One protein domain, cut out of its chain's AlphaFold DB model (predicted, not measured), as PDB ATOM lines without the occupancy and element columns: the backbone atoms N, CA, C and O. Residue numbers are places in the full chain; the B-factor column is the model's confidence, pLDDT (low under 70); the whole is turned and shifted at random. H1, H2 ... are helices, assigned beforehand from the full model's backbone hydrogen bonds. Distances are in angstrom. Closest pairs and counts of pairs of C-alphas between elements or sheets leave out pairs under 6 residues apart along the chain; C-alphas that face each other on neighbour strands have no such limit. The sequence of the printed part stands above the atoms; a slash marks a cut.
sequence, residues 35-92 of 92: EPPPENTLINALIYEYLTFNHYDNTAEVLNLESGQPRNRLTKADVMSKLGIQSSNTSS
ATOM      1  N   GLU A  35     194.498 123.666 174.696       72.31
ATOM      2  CA  GLU A  35     193.217 123.147 174.232       72.31
ATOM      3  C   GLU A  35     193.286 122.943 172.710       72.31
ATOM      4  O   GLU A  35     193.775 123.822 171.990       72.31
ATOM      5  N   PRO A  36     192.819 121.794 172.190       77.81
ATOM      6  CA  PRO A  36     192.868 121.540 170.762       77.81
ATOM      7  C   PRO A  36     192.051 122.598 170.008       77.81
ATOM      8  O   PRO A  36     191.012 123.051 170.504       77.81
ATOM      9  N   PRO A  37     192.454 122.960 168.775       83.81
ATOM     10  CA  PRO A  37     191.727 123.946 167.990       83.81
ATOM     11  C   PRO A  37     190.254 123.531 167.791       83.81
ATOM     12  O   PRO A  37     189.926 122.335 167.854       83.81
ATOM     13  N   PRO A  38     189.340 124.489 167.552       82.94
ATOM     14  CA  PRO A  38     187.901 124.228 167.473       82.94
ATOM     15  C   PRO A  38     187.512 123.121 166.484       82.94
ATOM     16  O   PRO A  38     186.587 122.352 166.749       82.94
ATOM     17  N   GLU A  39     188.223 123.017 165.364       85.81
ATOM     18  CA  GLU A  39     188.033 122.002 164.329       85.81
ATOM     19  C   GLU A  39     188.368 120.605 164.854       85.81
ATOM     20  O   GLU A  39     187.583 119.674 164.681       85.81
ATOM     21  N   ASN A  40     189.490 120.464 165.565       87.69
ATOM     22  CA  ASN A  40     189.870 119.200 166.191       87.69
ATOM     23  C   ASN A  40     188.876 118.812 167.283       87.69
ATOM     24  O   ASN A  40     188.496 117.647 167.377       87.69
ATOM     25  N   THR A  41     188.407 119.778 168.073       86.06
ATOM     26  CA  THR A  41     187.372 119.531 169.084       86.06
ATOM     27  C   THR A  41     186.086 119.001 168.440       86.06
ATOM     28  O   THR A  41     185.501 118.034 168.931       86.06
ATOM     29  N   LEU A  42     185.672 119.571 167.302       86.38
ATOM     30  CA  LEU A  42     184.503 119.109 166.549       86.38
ATOM     31  C   LEU A  42     184.705 117.702 165.966       86.38
ATOM     32  O   LEU A  42     183.826 116.853 166.109       86.38
ATOM     33  N   ILE A  43     185.856 117.436 165.344       89.50
ATOM     34  CA  ILE A  43     186.186 116.119 164.779       89.50
ATOM     35  C   ILE A  43     186.208 115.059 165.881       89.50
ATOM     36  O   ILE A  43     185.580 114.010 165.743       89.50
ATOM     37  N   ASN A  44     186.869 115.340 167.002       90.38
ATOM     38  CA  ASN A  44     186.943 114.407 168.119       90.38
ATOM     39  C   ASN A  44     185.553 114.140 168.716       90.38
ATOM     40  O   ASN A  44     185.268 113.005 169.093       90.38
ATOM     41  N   ALA A  45     184.671 115.145 168.775       88.12
ATOM     42  CA  ALA A  45     183.286 114.964 169.215       88.12
ATOM     43  C   ALA A  45     182.480 114.072 168.253       88.12
ATOM     44  O   ALA A  45     181.738 113.201 168.701       88.12
ATOM     45  N   LEU A  46     182.668 114.228 166.938       90.38
ATOM     46  CA  LEU A  46     182.038 113.373 165.926       90.38
ATOM     47  C   LEU A  46     182.512 111.920 166.012       90.38
ATOM     48  O   LEU A  46     181.697 111.000 165.957       90.38
ATOM     49  N   ILE A  47     183.821 111.706 166.175       91.12
ATOM     50  CA  ILE A  47     184.386 110.364 166.351       91.12
ATOM     51  C   ILE A  47     183.846 109.748 167.645       91.12
ATOM     52  O   ILE A  47     183.412 108.599 167.637       91.12
ATOM     53  N   TYR A  48     183.813 110.503 168.744       89.69
ATOM     54  CA  TYR A  48     183.285 110.025 170.020       89.69
ATOM     55  C   TYR A  48     181.809 109.600 169.927       89.69
ATOM     56  O   TYR A  48     181.447 108.535 170.429       89.69
ATOM     57  N   GLU A  49     180.967 110.388 169.251       88.00
ATOM     58  CA  GLU A  49     179.559 110.046 169.001       88.00
ATOM     59  C   GLU A  49     179.444 108.767 168.163       88.00
ATOM     60  O   GLU A  49     178.674 107.876 168.511       88.00
ATOM     61  N   TYR A  50     180.245 108.628 167.100       92.25
ATOM     62  CA  TYR A  50     180.274 107.412 166.284       92.25
ATOM     63  C   TYR A  50     180.652 106.175 167.109       92.25
ATOM     64  O   TYR A  50     179.986 105.142 167.019       92.25
ATOM     65  N   LEU A  51     181.703 106.270 167.927       91.94
ATOM     66  CA  LEU A  51     182.153 105.167 168.776       91.94
ATOM     67  C   LEU A  51     181.077 104.789 169.801       91.94
ATOM     68  O   LEU A  51     180.793 103.607 169.976       91.94
ATOM     69  N   THR A  52     180.445 105.785 170.425       88.88
ATOM     70  CA  THR A  52     179.381 105.583 171.420       88.88
ATOM     71  C   THR A  52     178.134 104.964 170.788       88.88
ATOM     72  O   THR A  52     177.564 104.024 171.336       88.88
ATOM     73  N   PHE A  53     177.736 105.436 169.603       88.62
ATOM     74  CA  PHE A  53     176.598 104.899 168.853       88.62
ATOM     75  C   PHE A  53     176.787 103.421 168.478       88.62
ATOM     76  O   PHE A  53     175.826 102.660 168.482       88.62
ATOM     77  N   ASN A  54     178.022 103.005 168.184       93.38
ATOM     78  CA  ASN A  54     178.355 101.622 167.824       93.38
ATOM     79  C   ASN A  54     178.826 100.765 169.016       93.38
ATOM     80  O   ASN A  54     179.310  99.654 168.806       93.38
ATOM     81  N   HIS A  55     178.687 101.249 170.256       92.44
ATOM     82  CA  HIS A  55     179.082 100.538 171.483       92.44
ATOM     83  C   HIS A  55     180.576 100.161 171.552       92.44
ATOM     84  O   HIS A  55     180.960  99.097 172.041       92.44
ATOM     85  N   TYR A  56     181.449 101.043 171.066       94.06
ATOM     86  CA  TYR A  56     182.906 100.912 171.163       94.06
ATOM     87  C   TYR A  56     183.457 101.628 172.404       94.06
ATOM     88  O   TYR A  56     184.335 102.490 172.302       94.06
ATOM     89  N   ASP A  57     182.955 101.260 173.583       85.62
ATOM     90  CA  ASP A  57     183.156 102.000 174.840       85.62
ATOM     91  C   ASP A  57     184.636 102.178 175.216       85.62
ATOM     92  O   ASP A  57     185.075 103.284 175.529       85.62
ATOM     93  N   ASN A  58     185.438 101.114 175.101       87.12
ATOM     94  CA  ASN A  58     186.871 101.175 175.413       87.12
ATOM     95  C   ASN A  58     187.612 102.159 174.496       87.12
ATOM     96  O   ASN A  58     188.477 102.910 174.941       87.12
ATOM     97  N   THR A  59     187.275 102.169 173.205       89.62
ATOM     98  CA  THR A  59     187.891 103.077 172.230       89.62
ATOM     99  C   THR A  59     187.454 104.518 172.484       89.62
ATOM    100  O   THR A  59     188.271 105.430 172.373       89.62
ATOM    101  N   ALA A  60     186.189 104.729 172.859       87.88
ATOM    102  CA  ALA A  60     185.668 106.043 173.223       87.88
ATOM    103  C   ALA A  60     186.379 106.610 174.466       87.88
ATOM    104  O   ALA A  60     186.725 107.792 174.494       87.88
ATOM    105  N   GLU A  61     186.656 105.764 175.462       84.94
ATOM    106  CA  GLU A  61     187.391 106.152 176.668       84.94
ATOM    107  C   GLU A  61     188.848 106.525 176.358       84.94
ATOM    108  O   GLU A  61     189.312 107.581 176.792       84.94
ATOM    109  N   VAL A  62     189.545 105.724 175.541       88.81
ATOM    110  CA  VAL A  62     190.916 106.033 175.092       88.81
ATOM    111  C   VAL A  62     190.957 107.352 174.320       88.81
ATOM    112  O   VAL A  62     191.767 108.218 174.644       88.81
ATOM    113  N   LEU A  63     190.045 107.557 173.362       87.56
ATOM    114  CA  LEU A  63     189.955 108.814 172.617       87.56
ATOM    115  C   LEU A  63     189.772 110.005 173.564       87.56
ATOM    116  O   LEU A  63     190.436 111.026 173.408       87.56
ATOM    117  N   ASN A  64     188.889 109.884 174.554       81.06
ATOM    118  CA  ASN A  64     188.616 110.955 175.507       81.06
ATOM    119  C   ASN A  64     189.827 111.273 176.403       81.06
ATOM    120  O   ASN A  64     190.048 112.434 176.731       81.06
ATOM    121  N   LEU A  65     190.618 110.264 176.780       81.94
ATOM    122  CA  LEU A  65     191.835 110.446 177.577       81.94
ATOM    123  C   LEU A  65     192.987 111.058 176.772       81.94
ATOM    124  O   LEU A  65     193.741 111.866 177.310       81.94
ATOM    125  N   GLU A  66     193.131 110.679 175.502       84.12
ATOM    126  CA  GLU A  66     194.287 111.066 174.684       84.12
ATOM    127  C   GLU A  66     194.087 112.367 173.903       84.12
ATOM    128  O   GLU A  66     195.052 113.083 173.647       84.12
ATOM    129  N   SER A  67     192.849 112.705 173.537       81.56
ATOM    130  CA  SER A  67     192.570 113.870 172.682       81.56
ATOM    131  C   SER A  67     192.574 115.215 173.406       81.56
ATOM    132  O   SER A  67     192.409 116.246 172.755       81.56
ATOM    133  N   GLY A  68     192.723 115.228 174.736       72.81
ATOM    134  CA  GLY A  68     192.686 116.464 175.519       72.81
ATOM    135  C   GLY A  68     191.367 117.228 175.369       72.81
ATOM    136  O   GLY A  68     191.370 118.454 175.421       72.81
ATOM    137  N   GLN A  69     190.250 116.520 175.133       68.56
ATOM    138  CA  GLN A  69     188.932 117.142 174.986       68.56
ATOM    139  C   GLN A  69     188.636 118.074 176.173       68.56
ATOM    140  O   GLN A  69     188.881 117.694 177.327       68.56
ATOM    141  N   PRO A  70     188.075 119.271 175.921       65.88
ATOM    142  CA  PRO A  70     187.710 120.186 176.989       65.88
ATOM    143  C   PRO A  70     186.734 119.507 177.954       65.88
ATOM    144  O   PRO A  70     185.871 118.721 177.554       65.88
ATOM    145  N   ARG A  71     186.847 119.833 179.251       59.78
ATOM    146  CA  ARG A  71     185.977 119.271 180.306       59.78
ATOM    147  C   ARG A  71     184.487 119.437 179.985       59.78
ATOM    148  O   ARG A  71     183.685 118.580 180.346       59.78
ATOM    149  N   ASN A  72     184.148 120.509 179.272       62.88
ATOM    150  CA  ASN A  72     182.832 120.732 178.689       62.88
ATOM    151  C   ASN A  72     182.817 120.192 177.256       62.88
ATOM    152  O   ASN A  72     183.079 120.926 176.303       62.88
ATOM    153  N   ARG A  73     182.536 118.894 177.114       67.00
ATOM    154  CA  ARG A  73     182.382 118.264 175.797       67.00
ATOM    155  C   ARG A  73     181.251 118.923 175.016       67.00
ATOM    156  O   ARG A  73     180.197 119.208 175.582       67.00
ATOM    157  N   LEU A  74     181.457 119.079 173.707       74.25
ATOM    158  CA  LEU A  74     180.374 119.417 172.790       74.25
ATOM    159  C   LEU A  74     179.308 118.326 172.886       74.25
ATOM    160  O   LEU A  74     179.585 117.144 172.671       74.25
ATOM    161  N   THR A  75     178.090 118.721 173.227       77.06
ATOM    162  CA  THR A  75     176.945 117.823 173.177       77.06
ATOM    163  C   THR A  75     176.601 117.520 171.723       77.06
ATOM    164  O   THR A  75     176.944 118.271 170.806       77.06
ATOM    165  N   LYS A  76     175.851 116.440 171.491       73.31
ATOM    166  CA  LYS A  76     175.284 116.140 170.172       73.31
ATOM    167  C   LYS A  76     174.552 117.349 169.574       73.31
ATOM    168  O   LYS A  76     174.710 117.633 168.393       73.31
ATOM    169  N   ALA A  77     173.809 118.090 170.397       77.38
ATOM    170  CA  ALA A  77     173.120 119.303 169.971       77.38
ATOM    171  C   ALA A  77     174.100 120.395 169.500       77.38
ATOM    172  O   ALA A  77     173.859 121.027 168.471       77.38
ATOM    173  N   ASP A  78     175.230 120.570 170.192       77.38
ATOM    174  CA  ASP A  78     176.259 121.547 169.814       77.38
ATOM    175  C   ASP A  78     176.933 121.182 168.487       77.38
ATOM    176  O   ASP A  78     177.152 122.045 167.634       77.38
ATOM    177  N   VAL A  79     177.229 119.894 168.288       78.31
ATOM    178  CA  VAL A  79     177.799 119.368 167.040       78.31
ATOM    179  C   VAL A  79     176.824 119.564 165.877       78.31
ATOM    180  O   VAL A  79     177.214 120.058 164.821       78.31
ATOM    181  N   MET A  80     175.545 119.236 166.074       79.75
ATOM    182  CA  MET A  80     174.508 119.399 165.052       79.75
ATOM    183  C   MET A  80     174.293 120.867 164.676       79.75
ATOM    184  O   MET A  80     174.210 121.183 163.491       79.75
ATOM    185  N   SER A  81     174.281 121.763 165.668       80.88
ATOM    186  CA  SER A  81     174.195 123.211 165.458       80.88
ATOM    187  C   SER A  81     175.379 123.738 164.639       80.88
ATOM    188  O   SER A  81     175.182 124.417 163.633       80.88
ATOM    189  N   LYS A  82     176.611 123.346 164.997       78.50
ATOM    190  CA  LYS A  82     177.831 123.725 164.260       78.50
ATOM    191  C   LYS A  82     177.848 123.228 162.813       78.50
ATOM    192  O   LYS A  82     178.452 123.877 161.966       78.50
ATOM    193  N   LEU A  83     177.207 122.094 162.532       80.50
ATOM    194  CA  LEU A  83     177.152 121.490 161.199       80.50
ATOM    195  C   LEU A  83     175.907 121.890 160.389       80.50
ATOM    196  O   LEU A  83     175.778 121.473 159.241       80.50
ATOM    197  N   GLY A  84     174.983 122.667 160.963       81.44
ATOM    198  CA  GLY A  84     173.729 123.038 160.303       81.44
ATOM    199  C   GLY A  84     172.777 121.858 160.060       81.44
ATOM    200  O   GLY A  84     171.961 121.907 159.141       81.44
ATOM    201  N   ILE A  85     172.877 120.788 160.857       80.94
ATOM    202  CA  ILE A  85     172.065 119.573 160.712       80.94
ATOM    203  C   ILE A  85     170.813 119.697 161.587       80.94
ATOM    204  O   ILE A  85     170.914 119.840 162.804       80.94
ATOM    205  N   GLN A  86     169.622 119.585 160.993       75.12
ATOM    206  CA  GLN A  86     168.382 119.439 161.761       75.12
ATOM    207  C   GLN A  86     168.195 117.981 162.186       75.12
ATOM    208  O   GLN A  86     168.358 117.066 161.378       75.12
ATOM    209  N   SER A  87     167.832 117.748 163.449       62.31
ATOM    210  CA  SER A  87     167.461 116.418 163.929       62.31
ATOM    211  C   SER A  87     166.172 115.967 163.251       62.31
ATOM    212  O   SER A  87     165.079 116.383 163.637       62.31
ATOM    213  N   SER A  88     166.281 115.110 162.237       61.00
ATOM    214  CA  SER A  88     165.133 114.356 161.755       61.00
ATOM    215  C   SER A  88     164.779 113.324 162.821       61.00
ATOM    216  O   SER A  88     165.507 112.350 163.016       61.00
ATOM    217  N   ASN A  89     163.669 113.543 163.526       55.78
ATOM    218  CA  ASN A  89     163.047 112.536 164.380       55.78
ATOM    219  C   ASN A  89     162.499 111.407 163.496       55.78
ATOM    220  O   ASN A  89     161.296 111.312 163.271       55.78
ATOM    221  N   THR A  90     163.368 110.564 162.950       50.69
ATOM    222  CA  THR A  90     162.967 109.285 162.362       50.69
ATOM    223  C   THR A  90     163.129 108.223 163.434       50.69
ATOM    224  O   THR A  90     164.067 107.430 163.415       50.69
ATOM    225  N   SER A  91     162.225 108.262 164.411       45.22
ATOM    226  CA  SER A  91     161.906 107.085 165.207       45.22
ATOM    227  C   SER A  91     161.130 106.136 164.292       45.22
ATOM    228  O   SER A  91     160.073 106.502 163.777       45.22
ATOM    229  N   SER A  92     161.673 104.950 164.042       37.53
ATOM    230  CA  SER A  92     160.952 103.790 163.509       37.53
ATOM    231  C   SER A  92     161.122 102.642 164.484       37.53
ATOM    232  O   SER A  92     162.224 102.558 165.074       37.53
TER     233      SER A  92
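What this domain is: This is residues 35 to 92 of the 92 residues of the protein "LisH domain-containing protein" of Soboliphyme baturini (UniProt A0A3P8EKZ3). The long helix H1 is in the middle, with H2 folded back beside it as a helical hairpin and the short H3 packed at a steep tilt on another side of H1. After H3, residues 84 to 92 form a tail with no named element. The printed part has 58 residues and three named helices, in the order H1, H2, H3, with no named strand: all helix. It is only just compact, close to loose, with a radius of gyration of the C-alphas of 12.2 A and spans of 35 by 25 by 15 A.

Where its parts are: H1, residues 38 to 53, begins at C-alpha 38 (187.901, 124.228, 167.473) and is 22.4 A long. H2, residues 57 to 66, is 14.4 A long. H3, residues 76 to 83, is 10.6 A long and ends at C-alpha 83 (177.152, 121.490, 161.199).

How they stand to each other: H1 and H2 touch, closest at the C-alphas of Tyr 48 and Ala 60, 5.6 A, with a shallow tilt of 18 degrees, opposite ways. H1, with residues 42 to 49 alone, touches H3, closest at the C-alphas of Leu 42 and Val 79, 6.7 A, at a steep tilt of 47 degrees. H2 and H3 are apart. In H1, H2 and H3 every O i to N i+4 pair is within hydrogen-bond range.

The domain as a whole: The C-alphas farthest apart, of Glu 35 and Ser 92, are 39.1 A apart. The printed part has no cut and no long link. Residues 69 to 73 and 87 to 92 have pLDDT under 70.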